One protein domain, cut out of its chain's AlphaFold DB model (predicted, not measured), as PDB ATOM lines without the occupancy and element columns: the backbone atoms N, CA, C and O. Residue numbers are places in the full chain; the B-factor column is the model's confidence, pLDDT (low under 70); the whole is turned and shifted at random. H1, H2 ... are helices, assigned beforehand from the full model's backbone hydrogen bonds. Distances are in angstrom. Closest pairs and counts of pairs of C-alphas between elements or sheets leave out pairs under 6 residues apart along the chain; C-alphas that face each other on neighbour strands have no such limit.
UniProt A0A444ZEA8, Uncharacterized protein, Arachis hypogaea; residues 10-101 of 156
ATOM      1  N   PRO A  10      19.864  18.289 205.171       95.12
ATOM      2  CA  PRO A  10      19.077  17.287 205.896       95.12
ATOM      3  C   PRO A  10      18.264  16.369 204.973       95.12
ATOM      4  O   PRO A  10      17.799  16.784 203.911       95.12
ATOM      5  N   GLU A  11      18.047  15.111 205.376       92.31
ATOM      6  CA  GLU A  11      17.379  14.132 204.501       92.31
ATOM      7  C   GLU A  11      15.956  14.544 204.172       92.31
ATOM      8  O   GLU A  11      15.508  14.422 203.035       92.31
ATOM      9  N   SER A  12      15.265  15.054 205.187       93.00
ATOM     10  CA  SER A  12      13.902  15.551 205.098       93.00
ATOM     11  C   SER A  12      13.776  16.643 204.034       93.00
ATOM     12  O   SER A  12      12.837  16.619 203.243       93.00
ATOM     13  N   HIS A  13      14.743  17.560 203.959       92.44
ATOM     14  CA  HIS A  13      14.754  18.645 202.977       92.44
ATOM     15  C   HIS A  13      15.016  18.108 201.571       92.44
ATOM     16  O   HIS A  13      14.305  18.465 200.634       92.44
ATOM     17  N   PHE A  14      15.974  17.187 201.428       92.50
ATOM     18  CA  PHE A  14      16.254  16.566 200.135       92.50
ATOM     19  C   PHE A  14      15.048  15.765 199.618       92.50
ATOM     20  O   PHE A  14      14.690  15.882 198.452       92.50
ATOM     21  N   ARG A  15      14.340  15.025 200.485       92.06
ATOM     22  CA  ARG A  15      13.093  14.321 200.119       92.06
ATOM     23  C   ARG A  15      12.006  15.281 199.642       92.06
ATOM     24  O   ARG A  15      11.371  14.999 198.628       92.06
ATOM     25  N   LYS A  16      11.818  16.413 200.332       92.69
ATOM     26  CA  LYS A  16      10.871  17.463 199.916       92.69
ATOM     27  C   LYS A  16      11.228  18.028 198.539       92.69
ATOM     28  O   LYS A  16      10.343  18.167 197.704       92.69
ATOM     29  N   LEU A  17      12.513  18.274 198.274       90.38
ATOM     30  CA  LEU A  17      12.981  18.747 196.969       90.38
ATOM     31  C   LEU A  17      12.696  17.730 195.852       90.38
ATOM     32  O   LEU A  17      12.154  18.089 194.810       90.38
ATOM     33  N   ILE A  18      12.998  16.449 196.082       89.56
ATOM     34  CA  ILE A  18      12.703  15.386 195.111       89.56
ATOM     35  C   ILE A  18      11.193  15.264 194.866       89.56
ATOM     36  O   ILE A  18      10.773  15.076 193.726       89.56
ATOM     37  N   ALA A  19      10.367  15.387 195.909       92.25
ATOM     38  CA  ALA A  19       8.912  15.396 195.765       92.25
ATOM     39  C   ALA A  19       8.432  16.596 194.932       92.25
ATOM     40  O   ALA A  19       7.626  16.416 194.022       92.25
ATOM     41  N   TYR A  20       8.984  17.788 195.176       89.62
ATOM     42  CA  TYR A  20       8.697  18.993 194.398       89.62
ATOM     43  C   TYR A  20       9.028  18.810 192.909       89.62
ATOM     44  O   TYR A  20       8.176  19.057 192.057       89.62
ATOM     45  N   TRP A  21      10.208  18.279 192.573       85.88
ATOM     46  CA  TRP A  21      10.588  18.006 191.178       85.88
ATOM     47  C   TRP A  21       9.740  16.931 190.490       85.88
ATOM     48  O   TRP A  21       9.657  16.903 189.264       85.88
ATOM     49  N   ARG A  22       9.087  16.052 191.255       88.19
ATOM     50  CA  ARG A  22       8.162  15.048 190.709       88.19
ATOM     51  C   ARG A  22       6.769  15.599 190.415       88.19
ATOM     52  O   ARG A  22       5.987  14.875 189.803       88.19
ATOM     53  N   THR A  23       6.454  16.826 190.830       92.25
ATOM     54  CA  THR A  23       5.146  17.431 190.554       92.25
ATOM     55  C   THR A  23       4.946  17.651 189.055       92.25
ATOM     56  O   THR A  23       5.869  18.037 188.335       92.25
ATOM     57  N   GLU A  24       3.717  17.434 188.579       82.12
ATOM     58  CA  GLU A  24       3.391  17.579 187.154       82.12
ATOM     59  C   GLU A  24       3.617  19.001 186.644       82.12
ATOM     60  O   GLU A  24       4.055  19.174 185.515       82.12
ATOM     61  N   LYS A  25       3.447  20.020 187.497       80.19
ATOM     62  CA  LYS A  25       3.777  21.412 187.156       80.19
ATOM     63  C   LYS A  25       5.254  21.579 186.789       80.19
ATOM     64  O   LYS A  25       5.564  22.158 185.753       80.19
ATOM     65  N   VAL A  26       6.162  21.038 187.605       80.44
ATOM     66  CA  VAL A  26       7.611  21.142 187.363       80.44
ATOM     67  C   VAL A  26       8.027  20.299 186.160       80.44
ATOM     68  O   VAL A  26       8.809  20.756 185.327       80.44
ATOM     69  N   LYS A  27       7.462  19.096 186.004       77.75
ATOM     70  CA  LYS A  27       7.709  18.267 184.817       77.75
ATOM     71  C   LYS A  27       7.201  18.930 183.539       77.75
ATOM     72  O   LYS A  27       7.917  18.923 182.543       77.75
ATOM     73  N   ALA A  28       6.002  19.503 183.554       71.44
ATOM     74  CA  ALA A  28       5.420  20.191 182.408       71.44
ATOM     75  C   ALA A  28       6.270  21.398 182.004       71.44
ATOM     76  O   ALA A  28       6.614  21.514 180.831       71.44
ATOM     77  N   ALA A  29       6.709  22.211 182.969       67.00
ATOM     78  CA  ALA A  29       7.635  23.314 182.720       67.00
ATOM     79  C   ALA A  29       8.957  22.817 182.109       67.00
ATOM     80  O   ALA A  29       9.397  23.317 181.079       67.00
ATOM     81  N   SER A  30       9.548  21.751 182.664       64.94
ATOM     82  CA  SER A  30      10.778  21.176 182.100       64.94
ATOM     83  C   SER A  30      10.600  20.625 180.683       64.94
ATOM     84  O   SER A  30      11.544  20.664 179.903       64.94
ATOM     85  N   LYS A  31       9.409  20.113 180.337       62.00
ATOM     86  CA  LYS A  31       9.099  19.550 179.017       62.00
ATOM     87  C   LYS A  31       8.837  20.638 177.982       62.00
ATOM     88  O   LYS A  31       9.405  20.557 176.897       62.00
ATOM     89  N   ALA A  32       8.037  21.642 178.336       58.41
ATOM     90  CA  ALA A  32       7.762  22.803 177.493       58.41
ATOM     91  C   ALA A  32       9.058  23.536 177.111       58.41
ATOM     92  O   ALA A  32       9.238  23.944 175.967       58.41
ATOM     93  N   ASN A  33      10.025  23.583 178.030       59.66
ATOM     94  CA  ASN A  33      11.286  24.287 177.818       59.66
ATOM     95  C   ASN A  33      12.297  23.527 176.940       59.66
ATOM     96  O   ASN A  33      13.372  24.063 176.658       59.66
ATOM     97  N   ASN A  34      11.995  22.314 176.454       63.53
ATOM     98  CA  ASN A  34      12.935  21.551 175.618       63.53
ATOM     99  C   ASN A  34      12.864  21.893 174.132       63.53
ATOM    100  O   ASN A  34      13.839  21.663 173.421       63.53
ATOM    101  N   GLU A  35      11.772  22.476 173.640       72.81
ATOM    102  CA  GLU A  35      11.615  22.665 172.198       72.81
ATOM    103  C   GLU A  35      12.416  23.883 171.725       72.81
ATOM    104  O   GLU A  35      12.155  24.982 172.212       72.81
ATOM    105  N   PRO A  36      13.455  23.723 170.892       77.38
ATOM    106  CA  PRO A  36      14.311  24.834 170.491       77.38
ATOM    107  C   PRO A  36      13.502  25.929 169.773       77.38
ATOM    108  O   PRO A  36      12.491  25.618 169.140       77.38
ATOM    109  N   PRO A  37      13.935  27.200 169.862       84.75
ATOM    110  CA  PRO A  37      13.344  28.263 169.074       84.75
ATOM    111  C   PRO A  37      13.456  27.942 167.585       84.75
ATOM    112  O   PRO A  37      14.419  27.321 167.121       84.75
ATOM    113  N   THR A  38      12.453  28.379 166.840       87.56
ATOM    114  CA  THR A  38      12.398  28.232 165.393       87.56
ATOM    115  C   THR A  38      13.446  29.116 164.717       87.56
ATOM    116  O   THR A  38      13.951  30.098 165.265       87.56
ATOM    117  N   GLN A  39      13.761  28.794 163.463       86.69
ATOM    118  CA  GLN A  39      14.682  29.603 162.666       86.69
ATOM    119  C   GLN A  39      14.164  31.036 162.443       86.69
ATOM    120  O   GLN A  39      14.958  31.975 162.386       86.69
ATOM    121  N   ALA A  40      12.840  31.205 162.371       89.50
ATOM    122  CA  ALA A  40      12.187  32.505 162.278       89.50
ATOM    123  C   ALA A  40      12.400  33.342 163.549       89.50
ATOM    124  O   ALA A  40      12.806  34.497 163.449       89.50
ATOM    125  N   GLU A  41      12.209  32.753 164.734       89.50
ATOM    126  CA  GLU A  41      12.461  33.419 166.025       89.50
ATOM    127  C   GLU A  41      13.925  33.854 166.150       89.50
ATOM    128  O   GLU A  41      14.218  35.013 166.448       89.50
ATOM    129  N   MET A  42      14.853  32.952 165.813       88.44
ATOM    130  CA  MET A  42      16.285  33.255 165.772       88.44
ATOM    131  C   MET A  42      16.600  34.425 164.823       88.44
ATOM    132  O   MET A  42      17.406  35.301 165.149       88.44
ATOM    133  N   PHE A  43      15.980  34.463 163.640       88.81
ATOM    134  CA  PHE A  43      16.170  35.547 162.676       88.81
ATOM    135  C   PHE A  43      15.659  36.890 163.205       88.81
ATOM    136  O   PHE A  43      16.397  37.874 163.166       88.81
ATOM    137  N   VAL A  44      14.428  36.928 163.718       88.75
ATOM    138  CA  VAL A  44      13.802  38.150 164.239       88.75
ATOM    139  C   VAL A  44      14.657  38.754 165.351       88.75
ATOM    140  O   VAL A  44      15.033  39.923 165.269       88.75
ATOM    141  N   GLU A  45      15.058  37.942 166.328       86.19
ATOM    142  CA  GLU A  45      15.862  38.418 167.453       86.19
ATOM    143  C   GLU A  45      17.229  38.933 167.003       86.19
ATOM    144  O   GLU A  45      17.669  40.012 167.399       86.19
ATOM    145  N   THR A  46      17.924  38.181 166.144       83.06
ATOM    146  CA  THR A  46      19.259  38.590 165.688       83.06
ATOM    147  C   THR A  46      19.215  39.912 164.925       83.06
ATOM    148  O   THR A  46      20.109  40.741 165.109       83.06
ATOM    149  N   ARG A  47      18.165  40.158 164.131       81.81
ATOM    150  CA  ARG A  47      17.981  41.422 163.404       81.81
ATOM    151  C   ARG A  47      17.566  42.578 164.311       81.81
ATOM    152  O   ARG A  47      18.111  43.667 164.156       81.81
ATOM    153  N   GLN A  48      16.700  42.347 165.295       79.38
ATOM    154  CA  GLN A  48      16.234  43.386 166.224       79.38
ATOM    155  C   GLN A  48      17.244  43.722 167.338       79.38
ATOM    156  O   GLN A  48      17.228  44.831 167.870       79.38
ATOM    157  N   SER A  49      18.173  42.815 167.664       68.06
ATOM    158  CA  SER A  49      19.152  43.008 168.752       68.06
ATOM    159  C   SER A  49      20.143  44.163 168.525       68.06
ATOM    160  O   SER A  49      20.785  44.647 169.464       68.06
ATOM    161  N   THR A  50      20.279  44.646 167.287       63.75
ATOM    162  CA  THR A  50      21.278  45.658 166.933       63.75
ATOM    163  C   THR A  50      20.735  47.064 167.197       63.75
ATOM    164  O   THR A  50      20.305  47.751 166.280       63.75
ATOM    165  N   LYS A  51      20.832  47.548 168.445       59.34
ATOM    166  CA  LYS A  51      20.436  48.914 168.885       59.34
ATOM    167  C   LYS A  51      21.050  50.102 168.104       59.34
ATOM    168  O   LYS A  51      20.856  51.246 168.497       59.34
ATOM    169  N   ARG A  52      21.856  49.869 167.063       57.59
ATOM    170  CA  ARG A  52      22.710  50.886 166.424       57.59
ATOM    171  C   ARG A  52      22.382  51.193 164.962       57.59
ATOM    172  O   ARG A  52      22.966  52.134 164.439       57.59
ATOM    173  N   LYS A  53      21.516  50.427 164.287       69.38
ATOM    174  CA  LYS A  53      21.167  50.667 162.874       69.38
ATOM    175  C   LYS A  53      19.672  50.468 162.652       69.38
ATOM    176  O   LYS A  53      19.123  49.478 163.123       69.38
ATOM    177  N   SER A  54      19.043  51.404 161.942       77.25
ATOM    178  CA  SER A  54      17.702  51.213 161.392       77.25
ATOM    179  C   SER A  54      17.726  50.029 160.424       77.25
ATOM    180  O   SER A  54      18.684  49.869 159.665       77.25
ATOM    181  N   LEU A  55      16.704  49.182 160.498       83.06
ATOM    182  CA  LEU A  55      16.517  48.089 159.548       83.06
ATOM    183  C   LEU A  55      15.972  48.650 158.230       83.06
ATOM    184  O   LEU A  55      15.283  49.669 158.234       83.06
ATOM    185  N   ASP A  56      16.310  47.998 157.121       89.12
ATOM    186  CA  ASP A  56      15.666  48.239 155.833       89.12
ATOM    187  C   ASP A  56      14.191  47.817 155.874       89.12
ATOM    188  O   ASP A  56      13.799  46.947 156.658       89.12
ATOM    189  N   GLU A  57      13.381  48.461 155.036       91.62
ATOM    190  CA  GLU A  57      11.929  48.270 154.989       91.62
ATOM    191  C   GLU A  57      11.560  46.829 154.615       91.62
ATOM    192  O   GLU A  57      10.769  46.202 155.318       91.62
ATOM    193  N   ASP A  58      12.249  46.241 153.633       90.25
ATOM    194  CA  ASP A  58      12.062  44.839 153.241       90.25
ATOM    195  C   ASP A  58      12.298  43.876 154.418       90.25
ATOM    196  O   ASP A  58      11.533  42.937 154.654       90.25
ATOM    197  N   THR A  59      13.355  44.103 155.206       88.81
ATOM    198  CA  THR A  59      13.637  43.292 156.397       88.81
ATOM    199  C   THR A  59      12.585  43.490 157.483       88.81
ATOM    200  O   THR A  59      12.247  42.524 158.174       88.81
ATOM    201  N   LEU A  60      12.062  44.707 157.655       91.19
ATOM    202  CA  LEU A  60      10.970  44.971 158.592       91.19
ATOM    203  C   LEU A  60       9.700  44.213 158.192       91.19
ATOM    204  O   LEU A  60       9.126  43.531 159.043       91.19
ATOM    205  N   ASP A  61       9.325  44.236 156.916       93.62
ATOM    206  CA  ASP A  61       8.161  43.512 156.396       93.62
ATOM    207  C   ASP A  61       8.294  41.999 156.595       93.62
ATOM    208  O   ASP A  61       7.374  41.339 157.092       93.62
ATOM    209  N   VAL A  62       9.475  41.442 156.308       93.25
ATOM    210  CA  VAL A  62       9.769  40.025 156.569       93.25
ATOM    211  C   VAL A  62       9.641  39.699 158.057       93.25
ATOM    212  O   VAL A  62       9.058  38.675 158.417       93.25
ATOM    213  N   ILE A  63      10.158  40.554 158.943       92.56
ATOM    214  CA  ILE A  63      10.046  40.366 160.394       92.56
ATOM    215  C   ILE A  63       8.581  40.382 160.837       92.56
ATOM    216  O   ILE A  63       8.171  39.493 161.584       92.56
ATOM    217  N   VAL A  64       7.791  41.352 160.374       94.62
ATOM    218  CA  VAL A  64       6.365  41.472 160.713       94.62
ATOM    219  C   VAL A  64       5.601  40.231 160.255       94.62
ATOM    220  O   VAL A  64       4.848  39.648 161.040       94.62
ATOM    221  N   HIS A  65       5.840  39.774 159.023       95.44
ATOM    222  CA  HIS A  65       5.217  38.568 158.490       95.44
ATOM    223  C   HIS A  65       5.574  37.320 159.315       95.44
ATOM    224  O   HIS A  65       4.686  36.575 159.739       95.44
ATOM    225  N   LEU A  66       6.861  37.116 159.616       93.88
ATOM    226  CA  LEU A  66       7.321  35.973 160.411       93.88
ATOM    227  C   LEU A  66       6.758  35.988 161.836       93.88
ATOM    228  O   LEU A  66       6.355  34.942 162.343       93.88
ATOM    229  N   GLN A  67       6.683  37.155 162.481       92.81
ATOM    230  CA  GLN A  67       6.070  37.289 163.805       92.81
ATOM    231  C   GLN A  67       4.571  36.956 163.781       92.81
ATOM    232  O   GLN A  67       4.070  36.330 164.718       92.81
ATOM    233  N   ALA A  68       3.849  37.358 162.732       94.19
ATOM    234  CA  ALA A  68       2.428  37.056 162.582       94.19
ATOM    235  C   ALA A  68       2.172  35.550 162.409       94.19
ATOM    236  O   ALA A  68       1.285  35.005 163.064       94.19
ATOM    237  N   GLU A  69       2.963  34.865 161.579       94.50
ATOM    238  CA  GLU A  69       2.846  33.413 161.391       94.50
ATOM    239  C   GLU A  69       3.269  32.630 162.641       94.50
ATOM    240  O   GLU A  69       2.600  31.668 163.021       94.50
ATOM    241  N   ASN A  70       4.305  33.082 163.357       88.94
ATOM    242  CA  ASN A  70       4.752  32.432 164.591       88.94
ATOM    243  C   ASN A  70       3.719  32.505 165.723       88.94
ATOM    244  O   ASN A  70       3.585  31.562 166.497       88.94
ATOM    245  N   LYS A  71       2.924  33.582 165.783       89.25
ATOM    246  CA  LYS A  71       1.778  33.670 166.706       89.25
ATOM    247  C   LYS A  71       0.688  32.638 166.404       89.25
ATOM    248  O   LYS A  71      -0.068  32.296 167.308       89.25
ATOM    249  N   LYS A  72       0.579  32.164 165.157       91.62
ATOM    250  CA  LYS A  72      -0.401  31.143 164.761       91.62
ATOM    251  C   LYS A  72       0.109  29.735 165.068       91.62
ATOM    252  O   LYS A  72      -0.614  28.947 165.668       91.62
ATOM    253  N   SER A  73       1.322  29.399 164.626       89.50
ATOM    254  CA  SER A  73       1.953  28.089 164.849       89.50
ATOM    255  C   SER A  73       3.434  28.108 164.447       89.50
ATOM    256  O   SER A  73       3.819  28.768 163.479       89.50
ATOM    257  N   LYS A  74       4.257  27.304 165.136       88.00
ATOM    258  CA  LYS A  74       5.672  27.097 164.790       88.00
ATOM    259  C   LYS A  74       5.847  26.485 163.397       88.00
ATOM    260  O   LYS A  74       6.724  26.918 162.653       88.00
ATOM    261  N   GLU A  75       5.000  25.537 162.989       90.81
ATOM    262  CA  GLU A  75       5.024  24.966 161.635       90.81
ATOM    263  C   GLU A  75       4.778  26.023 160.556       90.81
ATOM    264  O   GLU A  75       5.431  25.994 159.509       90.81
ATOM    265  N   LEU A  76       3.854  26.957 160.798       93.44
ATOM    266  CA  LEU A  76       3.580  28.050 159.862       93.44
ATOM    267  C   LEU A  76       4.770  29.002 159.770       93.44
ATOM    268  O   LEU A  76       5.186  29.331 158.661       93.44
ATOM    269  N   ALA A  77       5.388  29.350 160.901       91.88
ATOM    270  CA  ALA A  77       6.611  30.148 160.912       91.88
ATOM    271  C   ALA A  77       7.756  29.474 160.142       91.88
ATOM    272  O   ALA A  77       8.445  30.129 159.361       91.88
ATOM    273  N   ILE A  78       7.937  28.158 160.305       90.88
ATOM    274  CA  ILE A  78       8.951  27.391 159.567       90.88
ATOM    275  C   ILE A  78       8.659  27.416 158.061       90.88
ATOM    276  O   ILE A  78       9.571  27.655 157.266       90.88
ATOM    277  N   ARG A  79       7.402  27.200 157.650       93.31
ATOM    278  CA  ARG A  79       7.005  27.241 156.232       93.31
ATOM    279  C   ARG A  79       7.191  28.630 155.628       93.31
ATOM    280  O   ARG A  79       7.771  28.734 154.551       93.31
ATOM    281  N   ALA A  80       6.757  29.680 156.321       94.19
ATOM    282  CA  ALA A  80       6.926  31.064 155.889       94.19
ATOM    283  C   ALA A  80       8.410  31.416 155.735       94.19
ATOM    284  O   ALA A  80       8.832  31.916 154.693       94.19
ATOM    285  N   PHE A  81       9.234  31.046 156.719       92.81
ATOM    286  CA  PHE A  81      10.679  31.246 156.659       92.81
ATOM    287  C   PHE A  81      11.310  30.542 155.449       92.81
ATOM    288  O   PHE A  81      12.082  31.148 154.705       92.81
ATOM    289  N   GLN A  82      10.955  29.278 155.205       92.81
ATOM    290  CA  GLN A  82      11.434  28.532 154.039       92.81
ATOM    291  C   GLN A  82      10.906  29.087 152.712       92.81
ATOM    292  O   GLN A  82      11.593  28.954 151.704       92.81
ATOM    293  N   SER A  83       9.727  29.707 152.687       94.94
ATOM    294  CA  SER A  83       9.192  30.368 151.492       94.94
ATOM    295  C   SER A  83       9.998  31.616 151.129       94.94
ATOM    296  O   SER A  83      10.257  31.851 149.953       94.94
ATOM    297  N   ILE A  84      10.426  32.392 152.127       92.44
ATOM    298  CA  ILE A  84      11.177  33.642 151.928       92.44
ATOM    299  C   ILE A  84      12.644  33.351 151.608       92.44
ATOM    300  O   ILE A  84      13.210  33.882 150.656       92.44
ATOM    301  N   PHE A  85      13.281  32.489 152.401       90.38
ATOM    302  CA  PHE A  85      14.721  32.245 152.309       90.38
ATOM    303  C   PHE A  85      15.075  30.984 151.512       90.38
ATOM    304  O   PHE A  85      16.257  30.686 151.319       90.38
ATOM    305  N   GLY A  86      14.089  30.205 151.073       91.81
ATOM    306  CA  GLY A  86      14.299  28.866 150.529       91.81
ATOM    307  C   GLY A  86      14.640  27.839 151.613       91.81
ATOM    308  O   GLY A  86      14.989  28.175 152.749       91.81
ATOM    309  N   LYS A  87      14.600  26.554 151.247       88.94
ATOM    310  CA  LYS A  87      15.025  25.462 152.136       88.94
ATOM    311  C   LYS A  87      16.509  25.582 152.484       88.94
ATOM    312  O   LYS A  87      17.339  25.966 151.659       88.94
ATOM    313  N   GLU A  88      16.839  25.236 153.719       86.81
ATOM    314  CA  GLU A  88      18.218  25.190 154.185       86.81
ATOM    315  C   GLU A  88      18.989  24.049 153.505       86.81
ATOM    316  O   GLU A  88      18.456  22.958 153.299       86.81
ATOM    317  N   LYS A  89      20.242  24.306 153.122       85.88
ATOM    318  CA  LYS A  89      21.108  23.294 152.507       85.88
ATOM    319  C   LYS A  89      21.857  22.527 153.592       85.88
ATOM    320  O   LYS A  89      22.258  23.114 154.595       85.88
ATOM    321  N   ALA A  90      22.107  21.242 153.354       88.12
ATOM    322  CA  ALA A  90      22.933  20.430 154.242       88.12
ATOM    323  C   ALA A  90      24.289  21.115 154.514       88.12
ATOM    324  O   ALA A  90      24.934  21.614 153.594       88.12
ATOM    325  N   GLY A  91      24.692  21.175 155.786       84.19
ATOM    326  CA  GLY A  91      25.962  21.774 156.219       84.19
ATOM    327  C   GLY A  91      25.980  23.303 156.352       84.19
ATOM    328  O   GLY A  91      26.986  23.850 156.797       84.19
ATOM    329  N   ARG A  92      24.895  24.015 156.021       81.62
ATOM    330  CA  ARG A  92      24.781  25.467 156.231       81.62
ATOM    331  C   ARG A  92      23.609  25.751 157.153       81.62
ATOM    332  O   ARG A  92      22.501  25.359 156.833       81.62
ATOM    333  N   VAL A  93      23.847  26.479 158.243       77.69
ATOM    334  CA  VAL A  93      22.779  26.937 159.141       77.69
ATOM    335  C   VAL A  93      22.776  28.464 159.192       77.69
ATOM    336  O   VAL A  93      23.760  29.095 159.579       77.69
ATOM    337  N   ARG A  94      21.683  29.077 158.746       81.12
ATOM    338  CA  ARG A  94      21.460  30.527 158.762       81.12
ATOM    339  C   ARG A  94      20.947  30.974 160.130       81.12
ATOM    340  O   ARG A  94      20.475  30.169 160.927       81.12
ATOM    341  N   CYS A  95      21.038  32.276 160.403       78.62
ATOM    342  CA  CYS A  95      20.434  32.920 161.586       78.62
ATOM    343  C   CYS A  95      21.055  32.547 162.945       78.62
ATOM    344  O   CYS A  95      20.534  32.936 163.983       78.62
ATOM    345  N   HIS A  96      22.202  31.865 162.951       72.12
ATOM    346  CA  HIS A  96      22.983  31.566 164.154       72.12
ATOM    347  C   HIS A  96      24.139  32.565 164.266       72.12
ATOM    348  O   HIS A  96      25.309  32.226 164.089       72.12
ATOM    349  N   GLY A  97      23.791  33.845 164.448       67.94
ATOM    350  CA  GLY A  97      24.775  34.911 164.651       67.94
ATOM    351  C   GLY A  97      25.644  34.667 165.894       67.94
ATOM    352  O   GLY A  97      25.379  33.779 166.695       67.94
ATOM    353  N   ARG A  98      26.683  35.485 166.096       66.75
ATOM    354  CA  ARG A  98      27.619  35.302 167.227       66.75
ATOM    355  C   ARG A  98      27.011  35.575 168.611       66.75
ATOM    356  O   ARG A  98      27.577  35.134 169.602       66.75
ATOM    357  N   VAL A  99      25.928  36.350 168.684       68.88
ATOM    358  CA  VAL A  99      25.463  36.980 169.936       68.88
ATOM    359  C   VAL A  99      24.263  36.257 170.552       68.88
ATOM    360  O   VAL A  99      24.201  36.099 171.768       68.88
ATOM    361  N   THR A 100      23.324  35.793 169.729       76.19
ATOM    362  CA  THR A 100      22.074  35.190 170.203       76.19
ATOM    363  C   THR A 100      22.164  33.676 170.116       76.19
ATOM    364  O   THR A 100      22.301  33.121 169.028       76.19
ATOM    365  N   THR A 101      22.060  33.001 171.261       82.25
ATOM    366  CA  THR A 101      21.932  31.542 171.315       82.25
ATOM    367  C   THR A 101      20.480  31.138 171.573       82.25
ATOM    368  O   THR A 101      19.761  31.862 172.268       82.25
TER     369      THR A 101
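AT A GLANCE: This is residues 10 to 101 of the 156 residues of an uncharacterized protein of Arachis hypogaea (UniProt A0A444ZEA8). A small head of three helices, H3, H4 and H5, has a long arm sticking out from it, formed by residues 10 to 20, 22 to 29 and 31 to 36, of which 11 to 20 belong to H1 and 24 to 29 to H2. In the head, H4 and H5 fold back on each other as a helical hairpin, and H3 packs on both; residues 86 to 101 follow as a tail with no named element. The 92 printed residues have five named helices, H1 to H5 in order, and no named strand: the class is all helix. The whole is extended, with a radius of gyration of the C-alphas of 19.0 A and spans of 59 by 30 by 29 A.

IN THESE COORDINATES: Find C-alpha 11 at (17.379, 14.132, 204.501); from there H1 runs 15.4 A to residue 21. Next come H2, residues 24 to 32, 11.8 A, and H3, residues 39 to 48, 14.3 A. H4, residues 57 to 72, is the longest at 23.3 A. H5, residues 74 to 85, runs 16.3 A to C-alpha 85 at (14.721, 32.245, 152.309).

HOW THE PARTS SIT: H1 and H2 are close but not clearly touching, C-alphas 21 and 27 being closest at 7.0 A; H2 and H3 are apart. Look next at C-alphas 44 and 63, the closest of the hairpin H3 and H4, which touch at 5.8 A, a steep tilt of 45 degrees, opposite ways. H3 and H5 touch, C-alphas 40 and 81 closest at 6.0 A. H4 and H5, a hairpin, touch with C-alphas 70 and 77 closest at 4.7 A, a shallow tilt of 23 degrees, opposite ways. In H1, H2, H3 and H5 every O i to N i+4 pair is within hydrogen-bond range; in H4, 11 of 12.

THE WHOLE: The C-alphas of Glu 11 and Glu 57, the two farthest apart, are 60.4 A apart. The printed part has no cut and no long link. Look for pLDDT under 70 at residues 29 to 34, 49 to 53 and 97 to 99.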